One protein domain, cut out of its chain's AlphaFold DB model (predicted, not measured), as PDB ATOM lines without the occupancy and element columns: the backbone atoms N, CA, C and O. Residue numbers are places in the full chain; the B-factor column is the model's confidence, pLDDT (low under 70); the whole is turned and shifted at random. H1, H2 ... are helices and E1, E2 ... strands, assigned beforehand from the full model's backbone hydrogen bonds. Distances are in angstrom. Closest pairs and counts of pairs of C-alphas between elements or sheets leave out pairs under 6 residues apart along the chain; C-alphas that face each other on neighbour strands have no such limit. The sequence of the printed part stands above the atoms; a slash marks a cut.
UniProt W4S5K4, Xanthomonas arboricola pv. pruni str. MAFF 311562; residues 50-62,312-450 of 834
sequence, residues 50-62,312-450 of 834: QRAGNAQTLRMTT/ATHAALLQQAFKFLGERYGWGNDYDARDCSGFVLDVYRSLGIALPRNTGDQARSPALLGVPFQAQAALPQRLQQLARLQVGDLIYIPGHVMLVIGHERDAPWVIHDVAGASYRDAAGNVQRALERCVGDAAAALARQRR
ATOM      1  N   GLN A  50     -44.919 -25.821  -2.719       94.25
ATOM      2  CA  GLN A  50     -45.478 -25.936  -4.070       94.25
ATOM      3  C   GLN A  50     -46.134 -27.301  -4.321       94.25
ATOM      4  O   GLN A  50     -47.115 -27.393  -5.054       94.25
ATOM      5  N   ARG A  51     -45.615 -28.362  -3.692       92.19
ATOM      6  CA  ARG A  51     -46.178 -29.722  -3.763       92.19
ATOM      7  C   ARG A  51     -47.392 -29.912  -2.858       92.19
ATOM      8  O   ARG A  51     -48.265 -30.727  -3.151       92.19
ATOM      9  N   ALA A  52     -47.478 -29.162  -1.765       87.25
ATOM     10  CA  ALA A  52     -48.640 -29.166  -0.897       87.25
ATOM     11  C   ALA A  52     -49.786 -28.372  -1.556       87.25
ATOM     12  O   ALA A  52     -49.920 -27.167  -1.364       87.25
ATOM     13  N   GLY A  53     -50.667 -29.057  -2.295       79.25
ATOM     14  CA  GLY A  53     -51.772 -28.436  -3.051       79.25
ATOM     15  C   GLY A  53     -52.745 -27.558  -2.241       79.25
ATOM     16  O   GLY A  53     -53.559 -26.845  -2.816       79.25
ATOM     17  N   ASN A  54     -52.667 -27.572  -0.907       86.88
ATOM     18  CA  ASN A  54     -53.456 -26.747   0.008       86.88
ATOM     19  C   ASN A  54     -52.595 -26.055   1.086       86.88
ATOM     20  O   ASN A  54     -53.068 -25.826   2.201       86.88
ATOM     21  N   ALA A  55     -51.342 -25.709   0.768       91.56
ATOM     22  CA  ALA A  55     -50.350 -25.253   1.745       91.56
ATOM     23  C   ALA A  55     -50.773 -24.033   2.583       91.56
ATOM     24  O   ALA A  55     -50.432 -23.950   3.761       91.56
ATOM     25  N   GLN A  56     -51.528 -23.106   1.987       95.62
ATOM     26  CA  GLN A  56     -51.995 -21.871   2.634       95.62
ATOM     27  C   GLN A  56     -53.301 -22.043   3.423       95.62
ATOM     28  O   GLN A  56     -53.773 -21.103   4.058       95.62
ATOM     29  N   THR A  57     -53.900 -23.236   3.391       95.75
ATOM     30  CA  THR A  57     -55.159 -23.494   4.094       95.75
ATOM     31  C   THR A  57     -54.925 -23.468   5.596       95.75
ATOM     32  O   THR A  57     -54.024 -24.136   6.107       95.75
ATOM     33  N   LEU A  58     -55.760 -22.710   6.305       95.81
ATOM     34  CA  LEU A  58     -55.743 -22.661   7.758       95.81
ATOM     35  C   LEU A  58     -56.151 -24.025   8.330       95.81
ATOM     36  O   LEU A  58     -57.254 -24.504   8.078       95.81
ATOM     37  N   ARG A  59     -55.255 -24.645   9.102       94.69
ATOM     38  CA  ARG A  59     -55.471 -25.931   9.784       94.69
ATOM     39  C   ARG A  59     -56.134 -25.761  11.136       94.69
ATOM     40  O   ARG A  59     -56.976 -26.570  11.510       94.69
ATOM     41  N   MET A  60     -55.766 -24.702  11.851       94.75
ATOM     42  CA  MET A  60     -56.362 -24.346  13.132       94.75
ATOM     43  C   MET A  60     -56.525 -22.832  13.238       94.75
ATOM     44  O   MET A  60     -55.603 -22.063  12.970       94.75
ATOM     45  N   THR A  61     -57.705 -22.403  13.663       96.50
ATOM     46  CA  THR A  61     -57.966 -21.024  14.083       96.50
ATOM     47  C   THR A  61     -57.292 -20.734  15.423       96.50
ATOM     48  O   THR A  61     -57.026 -21.642  16.213       96.50
ATOM     49  N   THR A  62     -57.085 -19.457  15.744       93.50
ATOM     50  CA  THR A  62     -56.553 -19.038  17.051       93.50
ATOM     51  C   THR A  62     -57.377 -19.583  18.222       93.50
ATOM     52  O   THR A  62     -56.806 -19.997  19.228       93.50
ATOM     53  N   ALA A 312     -51.669 -21.050  11.490       96.94
ATOM     54  CA  ALA A 312     -51.398 -22.482  11.461       96.94
ATOM     55  C   ALA A 312     -51.727 -23.071  10.083       96.94
ATOM     56  O   ALA A 312     -52.790 -23.654   9.880       96.94
ATOM     57  N   THR A 313     -50.832 -22.871   9.120       97.56
ATOM     58  CA  THR A 313     -50.895 -23.419   7.759       97.56
ATOM     59  C   THR A 313     -49.702 -24.344   7.524       97.56
ATOM     60  O   THR A 313     -48.679 -24.237   8.204       97.56
ATOM     61  N   HIS A 314     -49.794 -25.245   6.542       96.75
ATOM     62  CA  HIS A 314     -48.636 -26.063   6.161       96.75
ATOM     63  C   HIS A 314     -47.483 -25.193   5.648       96.75
ATOM     64  O   HIS A 314     -46.332 -25.484   5.946       96.75
ATOM     65  N   ALA A 315     -47.780 -24.106   4.928       97.81
ATOM     66  CA  ALA A 315     -46.761 -23.184   4.438       97.81
ATOM     67  C   ALA A 315     -45.969 -22.537   5.581       97.81
ATOM     68  O   ALA A 315     -44.741 -22.553   5.549       97.81
ATOM     69  N   ALA A 316     -46.656 -22.036   6.613       97.81
ATOM     70  CA  ALA A 316     -45.993 -21.466   7.779       97.81
ATOM     71  C   ALA A 316     -45.156 -22.526   8.507       97.81
ATOM     72  O   ALA A 316     -43.990 -22.285   8.793       97.81
ATOM     73  N   LEU A 317     -45.713 -23.716   8.747       97.81
ATOM     74  CA  LEU A 317     -44.999 -24.811   9.407       97.81
ATOM     75  C   LEU A 317     -43.725 -25.216   8.649       97.81
ATOM     76  O   LEU A 317     -42.665 -25.330   9.261       97.81
ATOM     77  N   LEU A 318     -43.802 -25.374   7.324       97.94
ATOM     78  CA  LEU A 318     -42.649 -25.709   6.483       97.94
ATOM     79  C   LEU A 318     -41.603 -24.591   6.494       97.94
ATOM     80  O   LEU A 318     -40.428 -24.862   6.721       97.94
ATOM     81  N   GLN A 319     -42.011 -23.332   6.323       98.12
ATOM     82  CA  GLN A 319     -41.084 -22.197   6.392       98.12
ATOM     83  C   GLN A 319     -40.327 -22.168   7.719       98.12
ATOM     84  O   GLN A 319     -39.125 -21.932   7.724       98.12
ATOM     85  N   GLN A 320     -41.006 -22.441   8.835       97.94
ATOM     86  CA  GLN A 320     -40.375 -22.468  10.151       97.94
ATOM     87  C   GLN A 320     -39.443 -23.664  10.330       97.94
ATOM     88  O   GLN A 320     -38.325 -23.504  10.813       97.94
ATOM     89  N   ALA A 321     -39.859 -24.847   9.877       97.00
ATOM     90  CA  ALA A 321     -39.051 -26.053   9.974       97.00
ATOM     91  C   ALA A 321     -37.694 -25.922   9.260       97.00
ATOM     92  O   ALA A 321     -36.661 -26.310   9.807       97.00
ATOM     93  N   PHE A 322     -37.686 -25.331   8.063       97.00
ATOM     94  CA  PHE A 322     -36.487 -25.197   7.231       97.00
ATOM     95  C   PHE A 322     -35.521 -24.094   7.681       97.00
ATOM     96  O   PHE A 322     -34.358 -24.131   7.290       97.00
ATOM     97  N   LYS A 323     -35.934 -23.150   8.541       96.50
ATOM     98  CA  LYS A 323     -35.025 -22.114   9.080       96.50
ATOM     99  C   LYS A 323     -33.890 -22.672   9.932       96.50
ATOM    100  O   LYS A 323     -32.907 -21.978  10.163       96.50
ATOM    101  N   PHE A 324     -34.039 -23.899  10.409       94.25
ATOM    102  CA  PHE A 324     -33.028 -24.587  11.195       94.25
ATOM    103  C   PHE A 324     -32.186 -25.577  10.379       94.25
ATOM    104  O   PHE A 324     -31.340 -26.270  10.942       94.25
ATOM    105  N   LEU A 325     -32.435 -25.719   9.074       90.50
ATOM    106  CA  LEU A 325     -31.644 -26.613   8.235       90.50
ATOM    107  C   LEU A 325     -30.169 -26.172   8.249       90.50
ATOM    108  O   LEU A 325     -29.871 -25.004   8.014       90.50
ATOM    109  N   GLY A 326     -29.262 -27.106   8.551       83.19
ATOM    110  CA  GLY A 326     -27.833 -26.830   8.755       83.19
ATOM    111  C   GLY A 326     -27.430 -26.513  10.204       83.19
ATOM    112  O   GLY A 326     -26.244 -26.345  10.476       83.19
ATOM    113  N   GLU A 327     -28.374 -26.455  11.149       87.00
ATOM    114  CA  GLU A 327     -28.060 -26.358  12.580       87.00
ATOM    115  C   GLU A 327     -27.472 -27.689  13.102       87.00
ATOM    116  O   GLU A 327     -27.930 -28.774  12.730       87.00
ATOM    117  N   ARG A 328     -26.455 -27.616  13.975       84.94
ATOM    118  CA  ARG A 328     -25.867 -28.785  14.655       84.94
ATOM    119  C   ARG A 328     -26.883 -29.398  15.620       84.94
ATOM    120  O   ARG A 328     -27.592 -28.673  16.305       84.94
ATOM    121  N   TYR A 329     -26.890 -30.721  15.765       87.19
ATOM    122  CA  TYR A 329     -27.673 -31.371  16.820       87.19
ATOM    123  C   TYR A 329     -27.228 -30.929  18.228       87.19
ATOM    124  O   TYR A 329     -26.045 -31.027  18.560       87.19
ATOM    125  N   GLY A 330     -28.175 -30.517  19.078       90.69
ATOM    126  CA  GLY A 330     -27.912 -30.113  20.465       90.69
ATOM    127  C   GLY A 330     -28.784 -30.848  21.479       90.69
ATOM    128  O   GLY A 330     -29.941 -30.475  21.677       90.69
ATOM    129  N   TRP A 331     -28.238 -31.869  22.153       92.50
ATOM    130  CA  TRP A 331     -28.958 -32.651  23.171       92.50
ATOM    131  C   TRP A 331     -29.536 -31.743  24.263       92.50
ATOM    132  O   TRP A 331     -28.813 -30.941  24.846       92.50
ATOM    133  N   GLY A 332     -30.843 -31.821  24.533       92.62
ATOM    134  CA  GLY A 332     -31.480 -30.963  25.532       92.62
ATOM    135  C   GLY A 332     -31.331 -29.468  25.231       92.62
ATOM    136  O   GLY A 332     -31.275 -28.668  26.161       92.62
ATOM    137  N   ASN A 333     -31.248 -29.088  23.950       94.25
ATOM    138  CA  ASN A 333     -30.944 -27.728  23.496       94.25
ATOM    139  C   ASN A 333     -29.540 -27.216  23.895       94.25
ATOM    140  O   ASN A 333     -29.358 -26.006  24.063       94.25
ATOM    141  N   ASP A 334     -28.554 -28.099  24.052       90.06
ATOM    142  CA  ASP A 334     -27.143 -27.712  24.200       90.06
ATOM    143  C   ASP A 334     -26.575 -27.112  22.890       90.06
ATOM    144  O   ASP A 334     -27.243 -27.120  21.851       90.06
ATOM    145  N   TYR A 335     -25.362 -26.553  22.934       88.62
ATOM    146  CA  TYR A 335     -24.667 -25.911  21.800       88.62
ATOM    147  C   TYR A 335     -25.437 -24.769  21.130       88.62
ATOM    148  O   TYR A 335     -25.293 -24.524  19.932       88.62
ATOM    149  N   ASP A 336     -26.297 -24.091  21.886       88.50
ATOM    150  CA  ASP A 336     -27.246 -23.126  21.345       88.50
ATOM    151  C   ASP A 336     -28.089 -23.693  20.183       88.50
ATOM    152  O   ASP A 336     -28.498 -22.959  19.288       88.50
ATOM    153  N   ALA A 337     -28.402 -24.990  20.196       91.25
ATOM    154  CA  ALA A 337     -29.155 -25.659  19.137       91.25
ATOM    155  C   ALA A 337     -30.399 -26.387  19.679       91.25
ATOM    156  O   ALA A 337     -30.922 -26.027  20.746       91.25
ATOM    157  N   ARG A 338     -30.936 -27.351  18.919       93.25
ATOM    158  CA  ARG A 338     -32.102 -28.165  19.286       93.25
ATOM    159  C   ARG A 338     -31.794 -29.659  19.210       93.25
ATOM    160  O   ARG A 338     -31.059 -30.118  18.338       93.25
ATOM    161  N   ASP A 339     -32.423 -30.411  20.108       93.44
ATOM    162  CA  ASP A 339     -32.655 -31.840  19.908       93.44
ATOM    163  C   ASP A 339     -33.943 -32.044  19.093       93.44
ATOM    164  O   ASP A 339     -34.704 -31.100  18.866       93.44
ATOM    165  N   CYS A 340     -34.223 -33.284  18.688       93.56
ATOM    166  CA  CYS A 340     -35.383 -33.605  17.852       93.56
ATOM    167  C   CYS A 340     -36.721 -33.081  18.401       93.56
ATOM    168  O   CYS A 340     -37.531 -32.539  17.650       93.56
ATOM    169  N   SER A 341     -36.950 -33.196  19.710       95.31
ATOM    170  CA  SER A 341     -38.188 -32.755  20.356       95.31
ATOM    171  C   SER A 341     -38.240 -31.247  20.592       95.31
ATOM    172  O   SER A 341     -39.310 -30.656  20.450       95.31
ATOM    173  N   GLY A 342     -37.103 -30.616  20.896       95.81
ATOM    174  CA  GLY A 342     -36.965 -29.167  21.016       95.81
ATOM    175  C   GLY A 342     -37.173 -28.456  19.680       95.81
ATOM    176  O   GLY A 342     -37.800 -27.405  19.639       95.81
ATOM    177  N   PHE A 343     -36.734 -29.060  18.576       96.62
ATOM    178  CA  PHE A 343     -37.012 -28.557  17.233       96.62
ATOM    179  C   PHE A 343     -38.506 -28.512  16.932       96.62
ATOM    180  O   PHE A 343     -39.032 -27.461  16.566       96.62
ATOM    181  N   VAL A 344     -39.190 -29.646  17.096       96.56
ATOM    182  CA  VAL A 344     -40.634 -29.721  16.861       96.56
ATOM    183  C   VAL A 344     -41.360 -28.738  17.783       96.56
ATOM    184  O   VAL A 344     -42.216 -27.984  17.332       96.56
ATOM    185  N   LEU A 345     -40.969 -28.662  19.055       96.25
ATOM    186  CA  LEU A 345     -41.531 -27.708  20.008       96.25
ATOM    187  C   LEU A 345     -41.413 -26.253  19.525       96.25
ATOM    188  O   LEU A 345     -42.412 -25.536  19.537       96.25
ATOM    189  N   ASP A 346     -40.233 -25.819  19.082       97.06
ATOM    190  CA  ASP A 346     -39.984 -24.441  18.639       97.06
ATOM    191  C   ASP A 346     -40.774 -24.083  17.372       97.06
ATOM    192  O   ASP A 346     -41.389 -23.011  17.305       97.06
ATOM    193  N   VAL A 347     -40.834 -25.005  16.399       97.94
ATOM    194  CA  VAL A 347     -41.628 -24.832  15.173       97.94
ATOM    195  C   VAL A 347     -43.094 -24.603  15.522       97.94
ATOM    196  O   VAL A 347     -43.660 -23.579  15.139       97.94
ATOM    197  N   TYR A 348     -43.715 -25.499  16.292       98.00
ATOM    198  CA  TYR A 348     -45.143 -25.396  16.620       98.00
ATOM    199  C   TYR A 348     -45.439 -24.217  17.552       98.00
ATOM    200  O   TYR A 348     -46.465 -23.548  17.394       98.00
ATOM    201  N   ARG A 349     -44.510 -23.877  18.454       96.62
ATOM    202  CA  ARG A 349     -44.626 -22.704  19.329       96.62
ATOM    203  C   ARG A 349     -44.690 -21.400  18.537       96.62
ATOM    204  O   ARG A 349     -45.438 -20.504  18.926       96.62
ATOM    205  N   SER A 350     -43.992 -21.287  17.404       97.62
ATOM    206  CA  SER A 350     -44.088 -20.106  16.527       97.62
ATOM    207  C   SER A 350     -45.474 -19.934  15.871       97.62
ATOM    208  O   SER A 350     -45.881 -18.814  15.551       97.62
ATOM    209  N   LEU A 351     -46.240 -21.028  15.747       97.81
ATOM    210  CA  LEU A 351     -47.650 -21.057  15.333       97.81
ATOM    211  C   LEU A 351     -48.614 -20.917  16.533       97.81
ATOM    212  O   LEU A 351     -49.830 -20.887  16.359       97.81
ATOM    213  N   GLY A 352     -48.094 -20.807  17.759       96.31
ATOM    214  CA  GLY A 352     -48.873 -20.694  18.993       96.31
ATOM    215  C   GLY A 352     -49.351 -22.027  19.577       96.31
ATOM    216  O   GLY A 352     -50.120 -22.016  20.535       96.31
ATOM    217  N   ILE A 353     -48.910 -23.161  19.029       96.94
ATOM    218  CA  ILE A 353     -49.290 -24.505  19.479       96.94
ATOM    219  C   ILE A 353     -48.257 -24.988  20.504       96.94
ATOM    220  O   ILE A 353     -47.061 -25.031  20.221       96.94
ATOM    221  N   ALA A 354     -48.711 -25.326  21.711       95.00
ATOM    222  CA  ALA A 354     -47.860 -25.873  22.763       95.00
ATOM    223  C   ALA A 354     -47.692 -27.390  22.596       95.00
ATOM    224  O   ALA A 354     -48.592 -28.064  22.108       95.00
ATOM    225  N   LEU A 355     -46.554 -27.935  23.028       95.81
ATOM    226  CA  LEU A 355     -46.296 -29.375  23.047       95.81
ATOM    227  C   LEU A 355     -45.557 -29.763  24.341       95.81
ATOM    228  O   LEU A 355     -44.811 -28.932  24.879       95.81
ATOM    229  N   PRO A 356     -45.707 -31.014  24.815       96.31
ATOM    230  CA  PRO A 356     -44.834 -31.579  25.842       96.31
ATOM    231  C   PRO A 356     -43.355 -31.491  25.456       96.31
ATOM    232  O   PRO A 356     -43.007 -31.469  24.270       96.31
ATOM    233  N   ARG A 357     -42.452 -31.445  26.445       94.50
ATOM    234  CA  ARG A 357     -41.029 -31.225  26.150       94.50
ATOM    235  C   ARG A 357     -40.342 -32.432  25.516       94.50
ATOM    236  O   ARG A 357     -39.587 -32.256  24.562       94.50
ATOM    237  N   ASN A 358     -40.546 -33.632  26.050       93.06
ATOM    238  CA  ASN A 358     -39.800 -34.808  25.605       93.06
ATOM    239  C   ASN A 358     -40.551 -35.574  24.522       93.06
ATOM    240  O   ASN A 358     -41.768 -35.718  24.599       93.06
ATOM    241  N   THR A 359     -39.813 -36.202  23.605       91.31
ATOM    242  CA  THR A 359     -40.357 -37.117  22.586       91.31
ATOM    243  C   THR A 359     -41.380 -38.105  23.150       91.31
ATOM    244  O   THR A 359     -42.442 -38.298  22.571       91.31
ATOM    245  N   GLY A 360     -41.066 -38.750  24.281       89.56
ATOM    246  CA  GLY A 360     -41.953 -39.747  24.880       89.56
ATOM    247  C   GLY A 360     -43.259 -39.154  25.408       89.56
ATOM    248  O   GLY A 360     -44.299 -39.794  25.289       89.56
ATOM    249  N   ASP A 361     -43.203 -37.947  25.967       92.25
ATOM    250  CA  ASP A 361     -44.375 -37.258  26.510       92.25
ATOM    251  C   ASP A 361     -45.241 -36.714  25.373       92.25
ATOM    252  O   ASP A 361     -46.451 -36.899  25.382       92.25
ATOM    253  N   GLN A 362     -44.618 -36.188  24.311       92.88
ATOM    254  CA  GLN A 362     -45.321 -35.831  23.079       92.88
ATOM    255  C   GLN A 362     -46.034 -37.051  22.472       92.88
ATOM    256  O   GLN A 362     -47.222 -36.991  22.186       92.88
ATOM    257  N   ALA A 363     -45.347 -38.189  22.341       90.44
ATOM    258  CA  ALA A 363     -45.915 -39.398  21.739       90.44
ATOM    259  C   ALA A 363     -47.104 -39.987  22.519       90.44
ATOM    260  O   ALA A 363     -47.968 -40.632  21.928       90.44
ATOM    261  N   ARG A 364     -47.122 -39.818  23.849       90.88
ATOM    262  CA  ARG A 364     -48.163 -40.354  24.743       90.88
ATOM    263  C   ARG A 364     -49.200 -39.315  25.161       90.88
ATOM    264  O   ARG A 364     -50.100 -39.660  25.926       90.88
ATOM    265  N   SER A 365     -49.068 -38.074  24.700       91.69
ATOM    266  CA  SER A 365     -49.945 -36.986  25.109       91.69
ATOM    267  C   SER A 365     -51.401 -37.325  24.785       91.69
ATOM    268  O   SER A 365     -51.720 -37.548  23.613       91.69
ATOM    269  N   PRO A 366     -52.314 -37.320  25.769       90.12
ATOM    270  CA  PRO A 366     -53.730 -37.582  25.517       90.12
ATOM    271  C   PRO A 366     -54.401 -36.452  24.724       90.12
ATOM    272  O   PRO A 366     -55.486 -36.637  24.175       90.12
ATOM    273  N   ALA A 367     -53.766 -35.278  24.643       86.19
ATOM    274  CA  ALA A 367     -54.252 -34.155  23.852       86.19
ATOM    275  C   ALA A 367     -53.974 -34.319  22.347       86.19
ATOM    276  O   ALA A 367     -54.598 -33.622  21.538       86.19
ATOM    277  N   LEU A 368     -53.063 -35.222  21.966       86.50
ATOM    278  CA  LEU A 368     -52.713 -35.524  20.580       86.50
ATOM    279  C   LEU A 368     -53.445 -36.780  20.088       86.50
ATOM    280  O   LEU A 368     -53.626 -37.758  20.809       86.50
ATOM    281  N   LEU A 369     -53.853 -36.765  18.818       85.81
ATOM    282  CA  LEU A 369     -54.406 -37.944  18.151       85.81
ATOM    283  C   LEU A 369     -53.261 -38.885  17.760       85.81
ATOM    284  O   LEU A 369     -52.584 -38.669  16.758       85.81
ATOM    285  N   GLY A 370     -53.041 -39.927  18.562       83.69
ATOM    286  CA  GLY A 370     -52.028 -40.946  18.300       83.69
ATOM    287  C   GLY A 370     -52.561 -42.114  17.467       83.69
ATOM    288  O   GLY A 370     -53.585 -42.707  17.801       83.69
ATOM    289  N   VAL A 371     -51.829 -42.498  16.416       83.38
ATOM    290  CA  VAL A 371     -52.061 -43.747  15.674       83.38
ATOM    291  C   VAL A 371     -50.915 -44.715  15.985       83.38
ATOM    292  O   VAL A 371     -49.813 -44.542  15.458       83.38
ATOM    293  N   PRO A 372     -51.116 -45.723  16.854       79.25
ATOM    294  CA  PRO A 372     -50.056 -46.662  17.190       79.25
ATOM    295  C   PRO A 372     -49.775 -47.607  16.016       79.25
ATOM    296  O   PRO A 372     -50.689 -48.173  15.415       79.25
ATOM    297  N   PHE A 373     -48.496 -47.838  15.728       71.56
ATOM    298  CA  PHE A 373     -48.074 -48.894  14.810       71.56
ATOM    299  C   PHE A 373     -47.950 -50.216  15.572       71.56
ATOM    300  O   PHE A 373     -47.169 -50.320  16.519       71.56
ATOM    301  N   GLN A 374     -48.686 -51.244  15.148       63.53
ATOM    302  CA  GLN A 374     -48.543 -52.588  15.710       63.53
ATOM    303  C   GLN A 374     -47.194 -53.188  15.294       63.53
ATOM    304  O   GLN A 374     -46.821 -53.142  14.119       63.53
ATOM    305  N   ALA A 375     -46.461 -53.773  16.246       57.16
ATOM    306  CA  ALA A 375     -45.141 -54.358  15.994       57.16
ATOM    307  C   ALA A 375     -45.184 -55.504  14.960       57.16
ATOM    308  O   ALA A 375     -44.202 -55.723  14.255       57.16
ATOM    309  N   GLN A 376     -46.330 -56.183  14.848       58.03
ATOM    310  CA  GLN A 376     -46.591 -57.314  13.954       58.03
ATOM    311  C   GLN A 376     -47.227 -56.914  12.610       58.03
ATOM    312  O   GLN A 376     -47.454 -57.782  11.771       58.03
ATOM    313  N   ALA A 377     -47.540 -55.629  12.388       62.53
ATOM    314  CA  ALA A 377     -48.135 -55.191  11.125       62.53
ATOM    315  C   ALA A 377     -47.167 -55.452   9.961       62.53
ATOM    316  O   ALA A 377     -45.998 -55.049  10.004       62.53
ATOM    317  N   ALA A 378     -47.662 -56.107   8.909       68.44
ATOM    318  CA  ALA A 378     -46.862 -56.430   7.734       68.44
ATOM    319  C   ALA A 378     -46.328 -55.144   7.077       68.44
ATOM    320  O   ALA A 378     -47.003 -54.112   7.074       68.44
ATOM    321  N   LEU A 379     -45.128 -55.193   6.484       69.00
ATOM    322  CA  LEU A 379     -44.496 -54.025   5.852       69.00
ATOM    323  C   LEU A 379     -45.436 -53.258   4.890       69.00
ATOM    324  O   LEU A 379     -45.494 -52.034   5.011       69.00
ATOM    325  N   PRO A 380     -46.247 -53.913   4.029       71.62
ATOM    326  CA  PRO A 380     -47.206 -53.208   3.173       71.62
ATOM    327  C   PRO A 380     -48.270 -52.414   3.944       71.62
ATOM    328  O   PRO A 380     -48.626 -51.313   3.538       71.62
ATOM    329  N   GLN A 381     -48.746 -52.925   5.085       72.50
ATOM    330  CA  GLN A 381     -49.723 -52.227   5.931       72.50
ATOM    331  C   GLN A 381     -49.097 -50.990   6.585       72.50
ATOM    332  O   GLN A 381     -49.722 -49.933   6.650       72.50
ATOM    333  N   ARG A 382     -47.836 -51.099   7.023       73.19
ATOM    334  CA  ARG A 382     -47.087 -49.972   7.599       73.19
ATOM    335  C   ARG A 382     -46.813 -48.893   6.550       73.19
ATOM    336  O   ARG A 382     -47.014 -47.720   6.840       73.19
ATOM    337  N   LEU A 383     -46.428 -49.279   5.332       75.00
ATOM    338  CA  LEU A 383     -46.251 -48.352   4.208       75.00
ATOM    339  C   LEU A 383     -47.569 -47.667   3.816       75.00
ATOM    340  O   LEU A 383     -47.585 -46.461   3.596       75.00
ATOM    341  N   GLN A 384     -48.690 -48.396   3.821       79.12
ATOM    342  CA  GLN A 384     -50.010 -47.819   3.550       79.12
ATOM    343  C   GLN A 384     -50.441 -46.798   4.615       79.12
ATOM    344  O   GLN A 384     -51.106 -45.816   4.290       79.12
ATOM    345  N   GLN A 385     -50.084 -47.014   5.884       78.69
ATOM    346  CA  GLN A 385     -50.321 -46.037   6.949       78.69
ATOM    347  C   GLN A 385     -49.412 -44.810   6.810       78.69
ATOM    348  O   GLN A 385     -49.893 -43.689   6.949       78.69
ATOM    349  N   LEU A 386     -48.133 -45.011   6.482       82.06
ATOM    350  CA  LEU A 386     -47.178 -43.927   6.230       82.06
ATOM    351  C   LEU A 386     -47.607 -43.039   5.048       82.06
ATOM    352  O   LEU A 386     -47.498 -41.823   5.142       82.06
ATOM    353  N   ALA A 387     -48.183 -43.618   3.991       83.81
ATOM    354  CA  ALA A 387     -48.694 -42.882   2.829       83.81
ATOM    355  C   ALA A 387     -49.916 -41.982   3.123       83.81
ATOM    356  O   ALA A 387     -50.335 -41.209   2.264       83.81
ATOM    357  N   ARG A 388     -50.536 -42.101   4.308       87.25
ATOM    358  CA  ARG A 388     -51.672 -41.257   4.729       87.25
ATOM    359  C   ARG A 388     -51.248 -40.031   5.526       87.25
ATOM    360  O   ARG A 388     -52.107 -39.199   5.820       87.25
ATOM    361  N   LEU A 389     -49.976 -39.957   5.910       90.50
ATOM    362  CA  LEU A 389     -49.468 -38.849   6.699       90.50
ATOM    363  C   LEU A 389     -49.603 -37.541   5.916       90.50
ATOM    364  O   LEU A 389     -49.606 -37.506   4.687       90.50
ATOM    365  N   GLN A 390     -49.737 -36.443   6.634       91.44
ATOM    366  CA  GLN A 390     -49.841 -35.107   6.075       91.44
ATOM    367  C   GLN A 390     -48.668 -34.256   6.544       91.44
ATOM    368  O   GLN A 390     -47.972 -34.578   7.504       91.44
ATOM    369  N   VAL A 391     -48.426 -33.150   5.841       94.94
ATOM    370  CA  VAL A 391     -47.453 -32.150   6.292       94.94
ATOM    371  C   VAL A 391     -47.834 -31.692   7.699       94.94
ATOM    372  O   VAL A 391     -48.973 -31.300   7.925       94.94
ATOM    373  N   GLY A 392     -46.888 -31.719   8.633       93.75
ATOM    374  CA  GLY A 392     -47.173 -31.411  10.034       93.75
ATOM    375  C   GLY A 392     -47.651 -32.599  10.871       93.75
ATOM    376  O   GLY A 392     -47.927 -32.412  12.054       93.75
ATOM    377  N   ASP A 393     -47.724 -33.810  10.323       94.06
ATOM    378  CA  ASP A 393     -47.804 -35.005  11.161       94.06
ATOM    379  C   ASP A 393     -46.433 -35.322  11.769       94.06
ATOM    380  O   ASP A 393     -45.378 -35.047  11.182       94.06
ATOM    381  N   LEU A 394     -46.452 -35.914  12.963       94.88
ATOM    382  CA  LEU A 394     -45.257 -36.268  13.723       94.88
ATOM    383  C   LEU A 394     -45.103 -37.786  13.777       94.88
ATOM    384  O   LEU A 394     -46.029 -38.509  14.146       94.88
ATOM    385  N   ILE A 395     -43.913 -38.273  13.431       92.25
ATOM    386  CA  ILE A 395     -43.564 -39.691  13.529       92.25
ATOM    387  C   ILE A 395     -42.688 -39.879  14.761       92.25
ATOM    388  O   ILE A 395     -41.571 -39.364  14.822       92.25
ATOM    389  N   TYR A 396     -43.183 -40.657  15.719       90.31
ATOM    390  CA  TYR A 396     -42.455 -41.000  16.934       90.31
ATOM    391  C   TYR A 396     -41.874 -42.404  16.848       90.31
ATOM    392  O   TYR A 396     -42.559 -43.366  16.495       90.31
ATOM    393  N   ILE A 397     -40.622 -42.528  17.262       85.06
ATOM    394  CA  ILE A 397     -39.999 -43.805  17.594       85.06
ATOM    395  C   ILE A 397     -39.323 -43.689  18.969       85.06
ATOM    396  O   ILE A 397     -39.212 -42.579  19.499       85.06
ATOM    397  N   PRO A 398     -38.854 -44.789  19.588       80.06
ATOM    398  CA  PRO A 398     -38.213 -44.699  20.895       80.06
ATOM    399  C   PRO A 398     -37.051 -43.693  20.902       80.06
ATOM    400  O   PRO A 398     -36.046 -43.885  20.227       80.06
ATOM    401  N   GLY A 399     -37.201 -42.610  21.666       81.00
ATOM    402  CA  GLY A 399     -36.172 -41.581  21.832       81.00
ATOM    403  C   GLY A 399     -36.060 -40.541  20.711       81.00
ATOM    404  O   GLY A 399     -35.242 -39.639  20.851       81.00
ATOM    405  N   HIS A 400     -36.872 -40.597  19.646       90.00
ATOM    406  CA  HIS A 400     -36.796 -39.627  18.546       90.00
ATOM    407  C   HIS A 400     -38.152 -39.247  17.918       90.00
ATOM    408  O   HIS A 400     -39.058 -40.078  17.837       90.00
ATOM    409  N   VAL A 401     -38.278 -38.001  17.445       92.56
ATOM    410  CA  VAL A 401     -39.442 -37.483  16.697       92.56
ATOM    411  C   VAL A 401     -39.026 -36.880  15.352       92.56
ATOM    412  O   VAL A 401     -37.989 -36.227  15.240       92.56
ATOM    413  N   MET A 402     -39.839 -37.099  14.320       93.38
ATOM    414  CA  MET A 402     -39.652 -36.551  12.972       93.38
ATOM    415  C   MET A 402     -40.886 -35.776  12.524       93.38
ATOM    416  O   MET A 402     -42.006 -36.188  12.823       93.38
ATOM    417  N   LEU A 403     -40.676 -34.694  11.773       96.25
ATOM    418  CA  LEU A 403     -41.741 -33.874  11.204       96.25
ATOM    419  C   LEU A 403     -41.940 -34.218   9.729       96.25
ATOM    420  O   LEU A 403     -40.999 -34.109   8.946       96.25
ATOM    421  N   VAL A 404     -43.157 -34.595   9.337       95.75
ATOM    422  CA  VAL A 404     -43.501 -34.860   7.933       95.75
ATOM    423  C   VAL A 404     -43.597 -33.545   7.159       95.75
ATOM    424  O   VAL A 404     -44.313 -32.627   7.564       95.75
ATOM    425  N   ILE A 405     -42.895 -33.462   6.027       95.75
ATOM    426  CA  ILE A 405     -42.799 -32.249   5.192       95.75
ATOM    427  C   ILE A 405     -43.502 -32.365   3.838       95.75
ATOM    428  O   ILE A 405     -43.753 -31.356   3.185       95.75
ATOM    429  N   GLY A 406     -43.869 -33.574   3.418       93.62
ATOM    430  CA  GLY A 406     -44.574 -33.793   2.160       93.62
ATOM    431  C   GLY A 406     -44.446 -35.224   1.663       93.62
ATOM    432  O   GLY A 406     -43.968 -36.096   2.383       93.62
ATOM    433  N   HIS A 407     -44.901 -35.451   0.433       90.06
ATOM    434  CA  HIS A 407     -44.784 -36.733  -0.259       90.06
ATOM    435  C   HIS A 407     -44.089 -36.530  -1.601       90.06
ATOM    436  O   HIS A 407     -44.353 -35.550  -2.302       90.06
ATOM    437  N   GLU A 408     -43.231 -37.471  -1.978       86.88
ATOM    438  CA  GLU A 408     -42.674 -37.558  -3.324       86.88
ATOM    439  C   GLU A 408     -42.520 -39.025  -3.728       86.88
ATOM    440  O   GLU A 408     -42.026 -39.833  -2.944       86.88
ATOM    441  N   ARG A 409     -42.949 -39.365  -4.957       80.19
ATOM    442  CA  ARG A 409     -42.983 -40.748  -5.477       80.19
ATOM    443  C   ARG A 409     -43.675 -41.717  -4.505       80.19
ATOM    444  O   ARG A 409     -43.158 -42.790  -4.221       80.19
ATOM    445  N   ASP A 410     -44.816 -41.285  -3.966       73.31
ATOM    446  CA  ASP A 410     -45.643 -42.015  -2.993       73.31
ATOM    447  C   ASP A 410     -44.960 -42.347  -1.650       73.31
ATOM    448  O   ASP A 410     -45.520 -43.079  -0.833       73.31
ATOM    449  N   ALA A 411     -43.788 -41.764  -1.373       80.50
ATOM    450  CA  ALA A 411     -43.099 -41.882  -0.094       80.50
ATOM    451  C   ALA A 411     -43.243 -40.593   0.737       80.50
ATOM    452  O   ALA A 411     -43.057 -39.497   0.193       80.50
ATOM    453  N   PRO A 412     -43.547 -40.682   2.046       88.56
ATOM    454  CA  PRO A 412     -43.496 -39.528   2.933       88.56
ATOM    455  C   PRO A 412     -42.051 -39.102   3.181       88.56
ATOM    456  O   PRO A 412     -41.173 -39.931   3.416       88.56
ATOM    457  N   TRP A 413     -41.821 -37.796   3.189       92.19
ATOM    458  CA  TRP A 413     -40.539 -37.184   3.521       92.19
ATOM    459  C   TRP A 413     -40.613 -36.477   4.862       92.19
ATOM    460  O   TRP A 413     -41.660 -35.944   5.246       92.19
ATOM    461  N   VAL A 414     -39.484 -36.456   5.564       92.94
ATOM    462  CA  VAL A 414     -39.353 -35.854   6.888       92.94
ATOM    463  C   VAL A 414     -38.176 -34.890   6.974       92.94
ATOM    464  O   VAL A 414     -37.189 -35.022   6.251       92.94
ATOM    465  N   ILE A 415     -38.280 -33.955   7.917       93.00
ATOM    466  CA  ILE A 415     -37.175 -33.149   8.443       93.00
ATOM    467  C   ILE A 415     -37.014 -33.438   9.939       93.00
ATOM    468  O   ILE A 415     -38.006 -33.543  10.670       93.00
ATOM    469  N   HIS A 416     -35.776 -33.614  10.405       89.25
ATOM    470  CA  HIS A 416     -35.487 -33.942  11.805       89.25
ATOM    471  C   HIS A 416     -34.016 -33.726  12.191       89.25
ATOM    472  O   HIS A 416     -33.131 -33.784  11.340       89.25
ATOM    473  N   ASP A 417     -33.763 -33.540  13.488       82.88
ATOM    474  CA  ASP A 417     -32.422 -33.432  14.087       82.88
ATOM    475  C   ASP A 417     -31.906 -34.769  14.602       82.88
ATOM    476  O   ASP A 417     -32.540 -35.365  15.473       82.88
ATOM    477  N   VAL A 418     -30.731 -35.224  14.160       76.00
ATOM    478  CA  VAL A 418     -30.163 -36.499  14.626       76.00
ATOM    479  C   VAL A 418     -28.804 -36.338  15.305       76.00
ATOM    480  O   VAL A 418     -27.915 -35.660  14.806       76.00
ATOM    481  N   ALA A 419     -28.613 -37.051  16.420       61.94
ATOM    482  CA  ALA A 419     -27.354 -37.113  17.173       61.94
ATOM    483  C   ALA A 419     -26.261 -37.959  16.476       61.94
ATOM    484  O   ALA A 419     -25.345 -38.454  17.126       61.94
ATOM    485  N   GLY A 420     -26.385 -38.188  15.166       62.47
ATOM    486  CA  GLY A 420     -25.480 -39.025  14.386       62.47
ATOM    487  C   GLY A 420     -26.114 -39.510  13.084       62.47
ATOM    488  O   GLY A 420     -27.032 -40.332  13.085       62.47
ATOM    489  N   ALA A 421     -25.594 -39.022  11.963       55.06
ATOM    490  CA  ALA A 421     -25.812 -39.548  10.629       55.06
ATOM    491  C   ALA A 421     -24.507 -40.178  10.137       55.06
ATOM    492  O   ALA A 421     -23.477 -39.516  10.042       55.06
ATOM    493  N   SER A 422     -24.565 -41.469   9.826       56.72
ATOM    494  CA  SER A 422     -23.454 -42.203   9.226       56.72
ATOM    495  C   SER A 422     -23.615 -42.198   7.707       56.72
ATOM    496  O   SER A 422     -24.589 -42.759   7.194       56.72
ATOM    497  N   TYR A 423     -22.691 -41.579   6.976       54.00
ATOM    498  CA  TYR A 423     -22.660 -41.600   5.510       54.00
ATOM    499  C   TYR A 423     -21.271 -41.977   5.016       54.00
ATOM    500  O   TYR A 423     -20.291 -41.766   5.713       54.00
ATOM    501  N   ARG A 424     -21.183 -42.563   3.823       50.47
ATOM    502  CA  ARG A 424     -19.893 -42.870   3.206       50.47
ATOM    503  C   ARG A 424     -19.451 -41.684   2.356       50.47
ATOM    504  O   ARG A 424     -20.253 -41.206   1.554       50.47
ATOM    505  N   ASP A 425     -18.239 -41.183   2.571       51.44
ATOM    506  CA  ASP A 425     -17.652 -40.144   1.717       51.44
ATOM    507  C   ASP A 425     -17.330 -40.688   0.308       51.44
ATOM    508  O   ASP A 425     -17.561 -41.862   0.010       51.44
ATOM    509  N   ALA A 426     -16.807 -39.837  -0.581       35.97
ATOM    510  CA  ALA A 426     -16.459 -40.223  -1.953       35.97
ATOM    511  C   ALA A 426     -15.390 -41.336  -2.036       35.97
ATOM    512  O   ALA A 426     -15.234 -41.945  -3.091       35.97
ATOM    513  N   ALA A 427     -14.685 -41.615  -0.933       41.59
ATOM    514  CA  ALA A 427     -13.714 -42.696  -0.800       41.59
ATOM    515  C   ALA A 427     -14.285 -43.938  -0.078       41.59
ATOM    516  O   ALA A 427     -13.589 -44.939   0.054       41.59
ATOM    517  N   GLY A 428     -15.552 -43.909   0.356       43.09
ATOM    518  CA  GLY A 428     -16.246 -45.036   0.979       43.09
ATOM    519  C   GLY A 428     -16.163 -45.094   2.509       43.09
ATOM    520  O   GLY A 428     -16.812 -45.968   3.099       43.09
ATOM    521  N   ASN A 429     -15.446 -44.175   3.168       46.91
ATOM    522  CA  ASN A 429     -15.280 -44.174   4.626       46.91
ATOM    523  C   ASN A 429     -16.573 -43.715   5.307       46.91
ATOM    524  O   ASN A 429     -17.147 -42.709   4.888       46.91
ATOM    525  N   VAL A 430     -17.042 -44.405   6.359       45.25
ATOM    526  CA  VAL A 430     -18.230 -43.930   7.095       45.25
ATOM    527  C   VAL A 430     -17.837 -42.744   7.967       45.25
ATOM    528  O   VAL A 430     -17.207 -42.890   9.010       45.25
ATOM    529  N   GLN A 431     -18.275 -41.571   7.547       48.62
ATOM    530  CA  GLN A 431     -18.257 -40.348   8.320       48.62
ATOM    531  C   GLN A 431     -19.471 -40.328   9.250       48.62
ATOM    532  O   GLN A 431     -20.576 -40.695   8.843       48.62
ATOM    533  N   ARG A 432     -19.270 -39.899  10.501       56.69
ATOM    534  CA  ARG A 432     -20.362 -39.547  11.416       56.69
ATOM    535  C   ARG A 432     -20.478 -38.033  11.456       56.69
ATOM    536  O   ARG A 432     -19.540 -37.364  11.874       56.69
ATOM    537  N   ALA A 433     -21.632 -37.515  11.066       54.91
ATOM    538  CA  ALA A 433     -21.955 -36.105  11.214       54.91
ATOM    539  C   ALA A 433     -23.129 -35.920  12.175       54.91
ATOM    540  O   ALA A 433     -24.053 -36.732  12.225       54.91
ATOM    541  N   LEU A 434     -23.076 -34.847  12.956       59.50
ATOM    542  CA  LEU A 434     -24.184 -34.375  13.778       59.50
ATOM    543  C   LEU A 434     -24.937 -33.336  12.960       59.50
ATOM    544  O   LEU A 434     -24.535 -32.176  12.919       59.50
ATOM    545  N   GLU A 435     -25.998 -33.752  12.284       61.16
ATOM    546  CA  GLU A 435     -26.694 -32.888  11.335       61.16
ATOM    547  C   GLU A 435     -28.208 -32.986  11.468       61.16
ATOM    548  O   GLU A 435     -28.780 -34.005  11.868       61.16
ATOM    549  N   ARG A 436     -28.863 -31.896  11.071       74.94
ATOM    550  CA  ARG A 436     -30.268 -31.906  10.700       74.94
ATOM    551  C   ARG A 436     -30.411 -32.406   9.274       74.94
ATOM    552  O   ARG A 436     -29.784 -31.866   8.366       74.94
ATOM    553  N   CYS A 437     -31.274 -33.393   9.065       74.06
ATOM    554  CA  CYS A 437     -31.416 -34.046   7.769       74.06
ATOM    555  C   CYS A 437     -32.833 -33.912   7.209       74.06
ATOM    556  O   CYS A 437     -33.823 -33.874   7.948       74.06
ATOM    557  N   VAL A 438     -32.910 -33.901   5.877       75.12
ATOM    558  CA  VAL A 438     -34.135 -34.092   5.095       75.12
ATOM    559  C   VAL A 438     -34.024 -35.427   4.368       75.12
ATOM    560  O   VAL A 438     -32.997 -35.712   3.750       75.12
ATOM    561  N   GLY A 439     -35.057 -36.264   4.444       79.12
ATOM    562  CA  GLY A 439     -35.012 -37.585   3.821       79.12
ATOM    563  C   GLY A 439     -36.344 -38.319   3.790       79.12
ATOM    564  O   GLY A 439     -37.303 -37.938   4.457       79.12
ATOM    565  N   ASP A 440     -36.377 -39.405   3.020       76.81
ATOM    566  CA  ASP A 440     -37.482 -40.366   2.996       76.81
ATOM    567  C   ASP A 440     -37.721 -40.940   4.407       76.81
ATOM    568  O   ASP A 440     -36.782 -41.379   5.080       76.81
ATOM    569  N   ALA A 441     -38.975 -40.947   4.869       67.88
ATOM    570  CA  ALA A 441     -39.329 -41.388   6.214       67.88
ATOM    571  C   ALA A 441     -39.036 -42.876   6.446       67.88
ATOM    572  O   ALA A 441     -38.619 -43.246   7.539       67.88
ATOM    573  N   ALA A 442     -39.220 -43.745   5.450       63.25
ATOM    574  CA  ALA A 442     -38.870 -45.159   5.551       63.25
ATOM    575  C   ALA A 442     -37.348 -45.341   5.646       63.25
ATOM    576  O   ALA A 442     -36.878 -46.134   6.466       63.25
ATOM    577  N   ALA A 443     -36.573 -44.557   4.889       65.25
ATOM    578  CA  ALA A 443     -35.114 -44.534   5.005       65.25
ATOM    579  C   ALA A 443     -34.649 -43.988   6.371       65.25
ATOM    580  O   ALA A 443     -33.743 -44.555   6.989       65.25
ATOM    581  N   ALA A 444     -35.298 -42.941   6.885       57.56
ATOM    582  CA  ALA A 444     -35.034 -42.380   8.209       57.56
ATOM    583  C   ALA A 444     -35.380 -43.384   9.331       57.56
ATOM    584  O   ALA A 444     -34.567 -43.633  10.223       57.56
ATOM    585  N   LEU A 445     -36.535 -44.052   9.237       56.50
ATOM    586  CA  LEU A 445     -36.976 -45.103  10.162       56.50
ATOM    587  C   LEU A 445     -36.056 -46.333  10.137       56.50
ATOM    588  O   LEU A 445     -35.797 -46.932  11.184       56.50
ATOM    589  N   ALA A 446     -35.536 -46.708   8.965       51.88
ATOM    590  CA  ALA A 446     -34.565 -47.791   8.827       51.88
ATOM    591  C   ALA A 446     -33.221 -47.453   9.499       51.88
ATOM    592  O   ALA A 446     -32.587 -48.334  10.081       51.88
ATOM    593  N   ARG A 447     -32.808 -46.176   9.479       50.03
ATOM    594  CA  ARG A 447     -31.569 -45.697  10.117       50.03
ATOM    595  C   ARG A 447     -31.679 -45.608  11.636       50.03
ATOM    596  O   ARG A 447     -30.736 -45.976  12.332       50.03
ATOM    597  N   GLN A 448     -32.820 -45.185  12.181       41.50
ATOM    598  CA  GLN A 448     -32.942 -44.994  13.630       41.50
ATOM    599  C   GLN A 448     -33.158 -46.271  14.449       41.50
ATOM    600  O   GLN A 448     -32.941 -46.259  15.660       41.50
ATOM    601  N   ARG A 449     -33.442 -47.410  13.802       33.88
ATOM    602  CA  ARG A 449     -33.319 -48.731  14.447       33.88
ATOM    603  C   ARG A 449     -31.889 -49.040  14.930       33.88
ATOM    604  O   ARG A 449     -31.715 -50.007  15.661       33.88
ATOM    605  N   ARG A 450     -30.890 -48.221  14.561       34.28
ATOM    606  CA  ARG A 450     -29.485 -48.329  14.989       34.28
ATOM    607  C   ARG A 450     -29.081 -47.376  16.133       34.28
ATOM    608  O   ARG A 450     -27.962 -47.496  16.612       34.28
TER     609      ARG A 450
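This is residues 50 to 62 and 312 to 450 of the 834 residues of a protein of Xanthomonas arboricola pv. pruni str. MAFF 311562 (UniProt W4S5K4). A twisted antiparallel sheet, E2 E3 E4 E5, has H1 and H2 packed over one face and curls round H5 on the other. Beyond this body the hairpin of E4 and E5 runs on as an arm to one end of the longest axis, while H4 only grazes the sheet after a long link from H3, and residues 375 to 380, of which 379 and 380 belong to H4, stand free. The 152 printed residues hold five named helices and five named strands, in the order E1 H1 H2 H3 H4 E2 E3 E4 E5 H5, and the class is mixed. The whole is compact, with a radius of gyration of the C-alphas of 15.6 A and spans of 51 by 41 by 32 A.

Begin with the sheet: E2, residues 394 to 397, E3, 400 to 408, E4, 411 to 424, and E5, 430 to 440, form a meander, each strand the antiparallel neighbour of the one before. Look for N 395 and O 402 at 2.9 A between E2 and E3, N 405 and O 413 at 2.9 A between E3 and E4, and N 431 and O 423 at 2.7 A between E4 and E5. E4 bends by 113 degrees at residue 419 and E5 by 103 degrees at residue 434. With H1, residues 314 to 322, H2, 340 to 350, and H3, 359 to 364, on one face and H5, 441 to 448, on the other, there are three layers, helices on both faces of a sheet. H2 runs along the strands, at 16 degrees to E3 on the local plane and at a height over the sheet of 9.8 A; its closest C-alphas to E4 are Cys 340 and Asp 417, 4.8 A. H1 and H2 touch at Gln 320 and Val 347, their closest C-alphas, 5.7 A apart, with a steep tilt of 49 degrees, opposite ways. H3 lies over E2, across the strands at 79 degrees on the local plane; the closest C-alphas are Ala 363 and Tyr 396, 6.1 A. The closest C-alphas of E4 and H5 are Trp 413 and Ala 441, 5.1 A. H4, residues 379 to 386, only grazes the sheet with residues 383 to 386. E1, residues 58 to 60, pairs with no named strand, but with residues 312 to 313, antiparallel. In H1, H2, H3, H4 and H5 every O i to N i+4 pair is within hydrogen-bond range.

Find C-alpha 58, where E1 begins, at (-55.743, -22.661, 7.758). E4 runs 23.5 A from C-alpha 411, E3 22.7 A, E5 20.0 A and H2 16.1 A. H5 ends at C-alpha 448, (-32.942, -44.994, 13.630).

The C-alphas farthest apart are those of Thr 62 and Ala 427, 52.1 A. Residues 63 to 311 are not printed, and C-alphas 62 and 312 are 8.3 A apart across the cut. The links H1 to H2 and H3 to H4 are long. Mean pLDDT of the printed part is 82.1; it is under 70 at residues 374 to 379, 419 to 435 and 441 to 450.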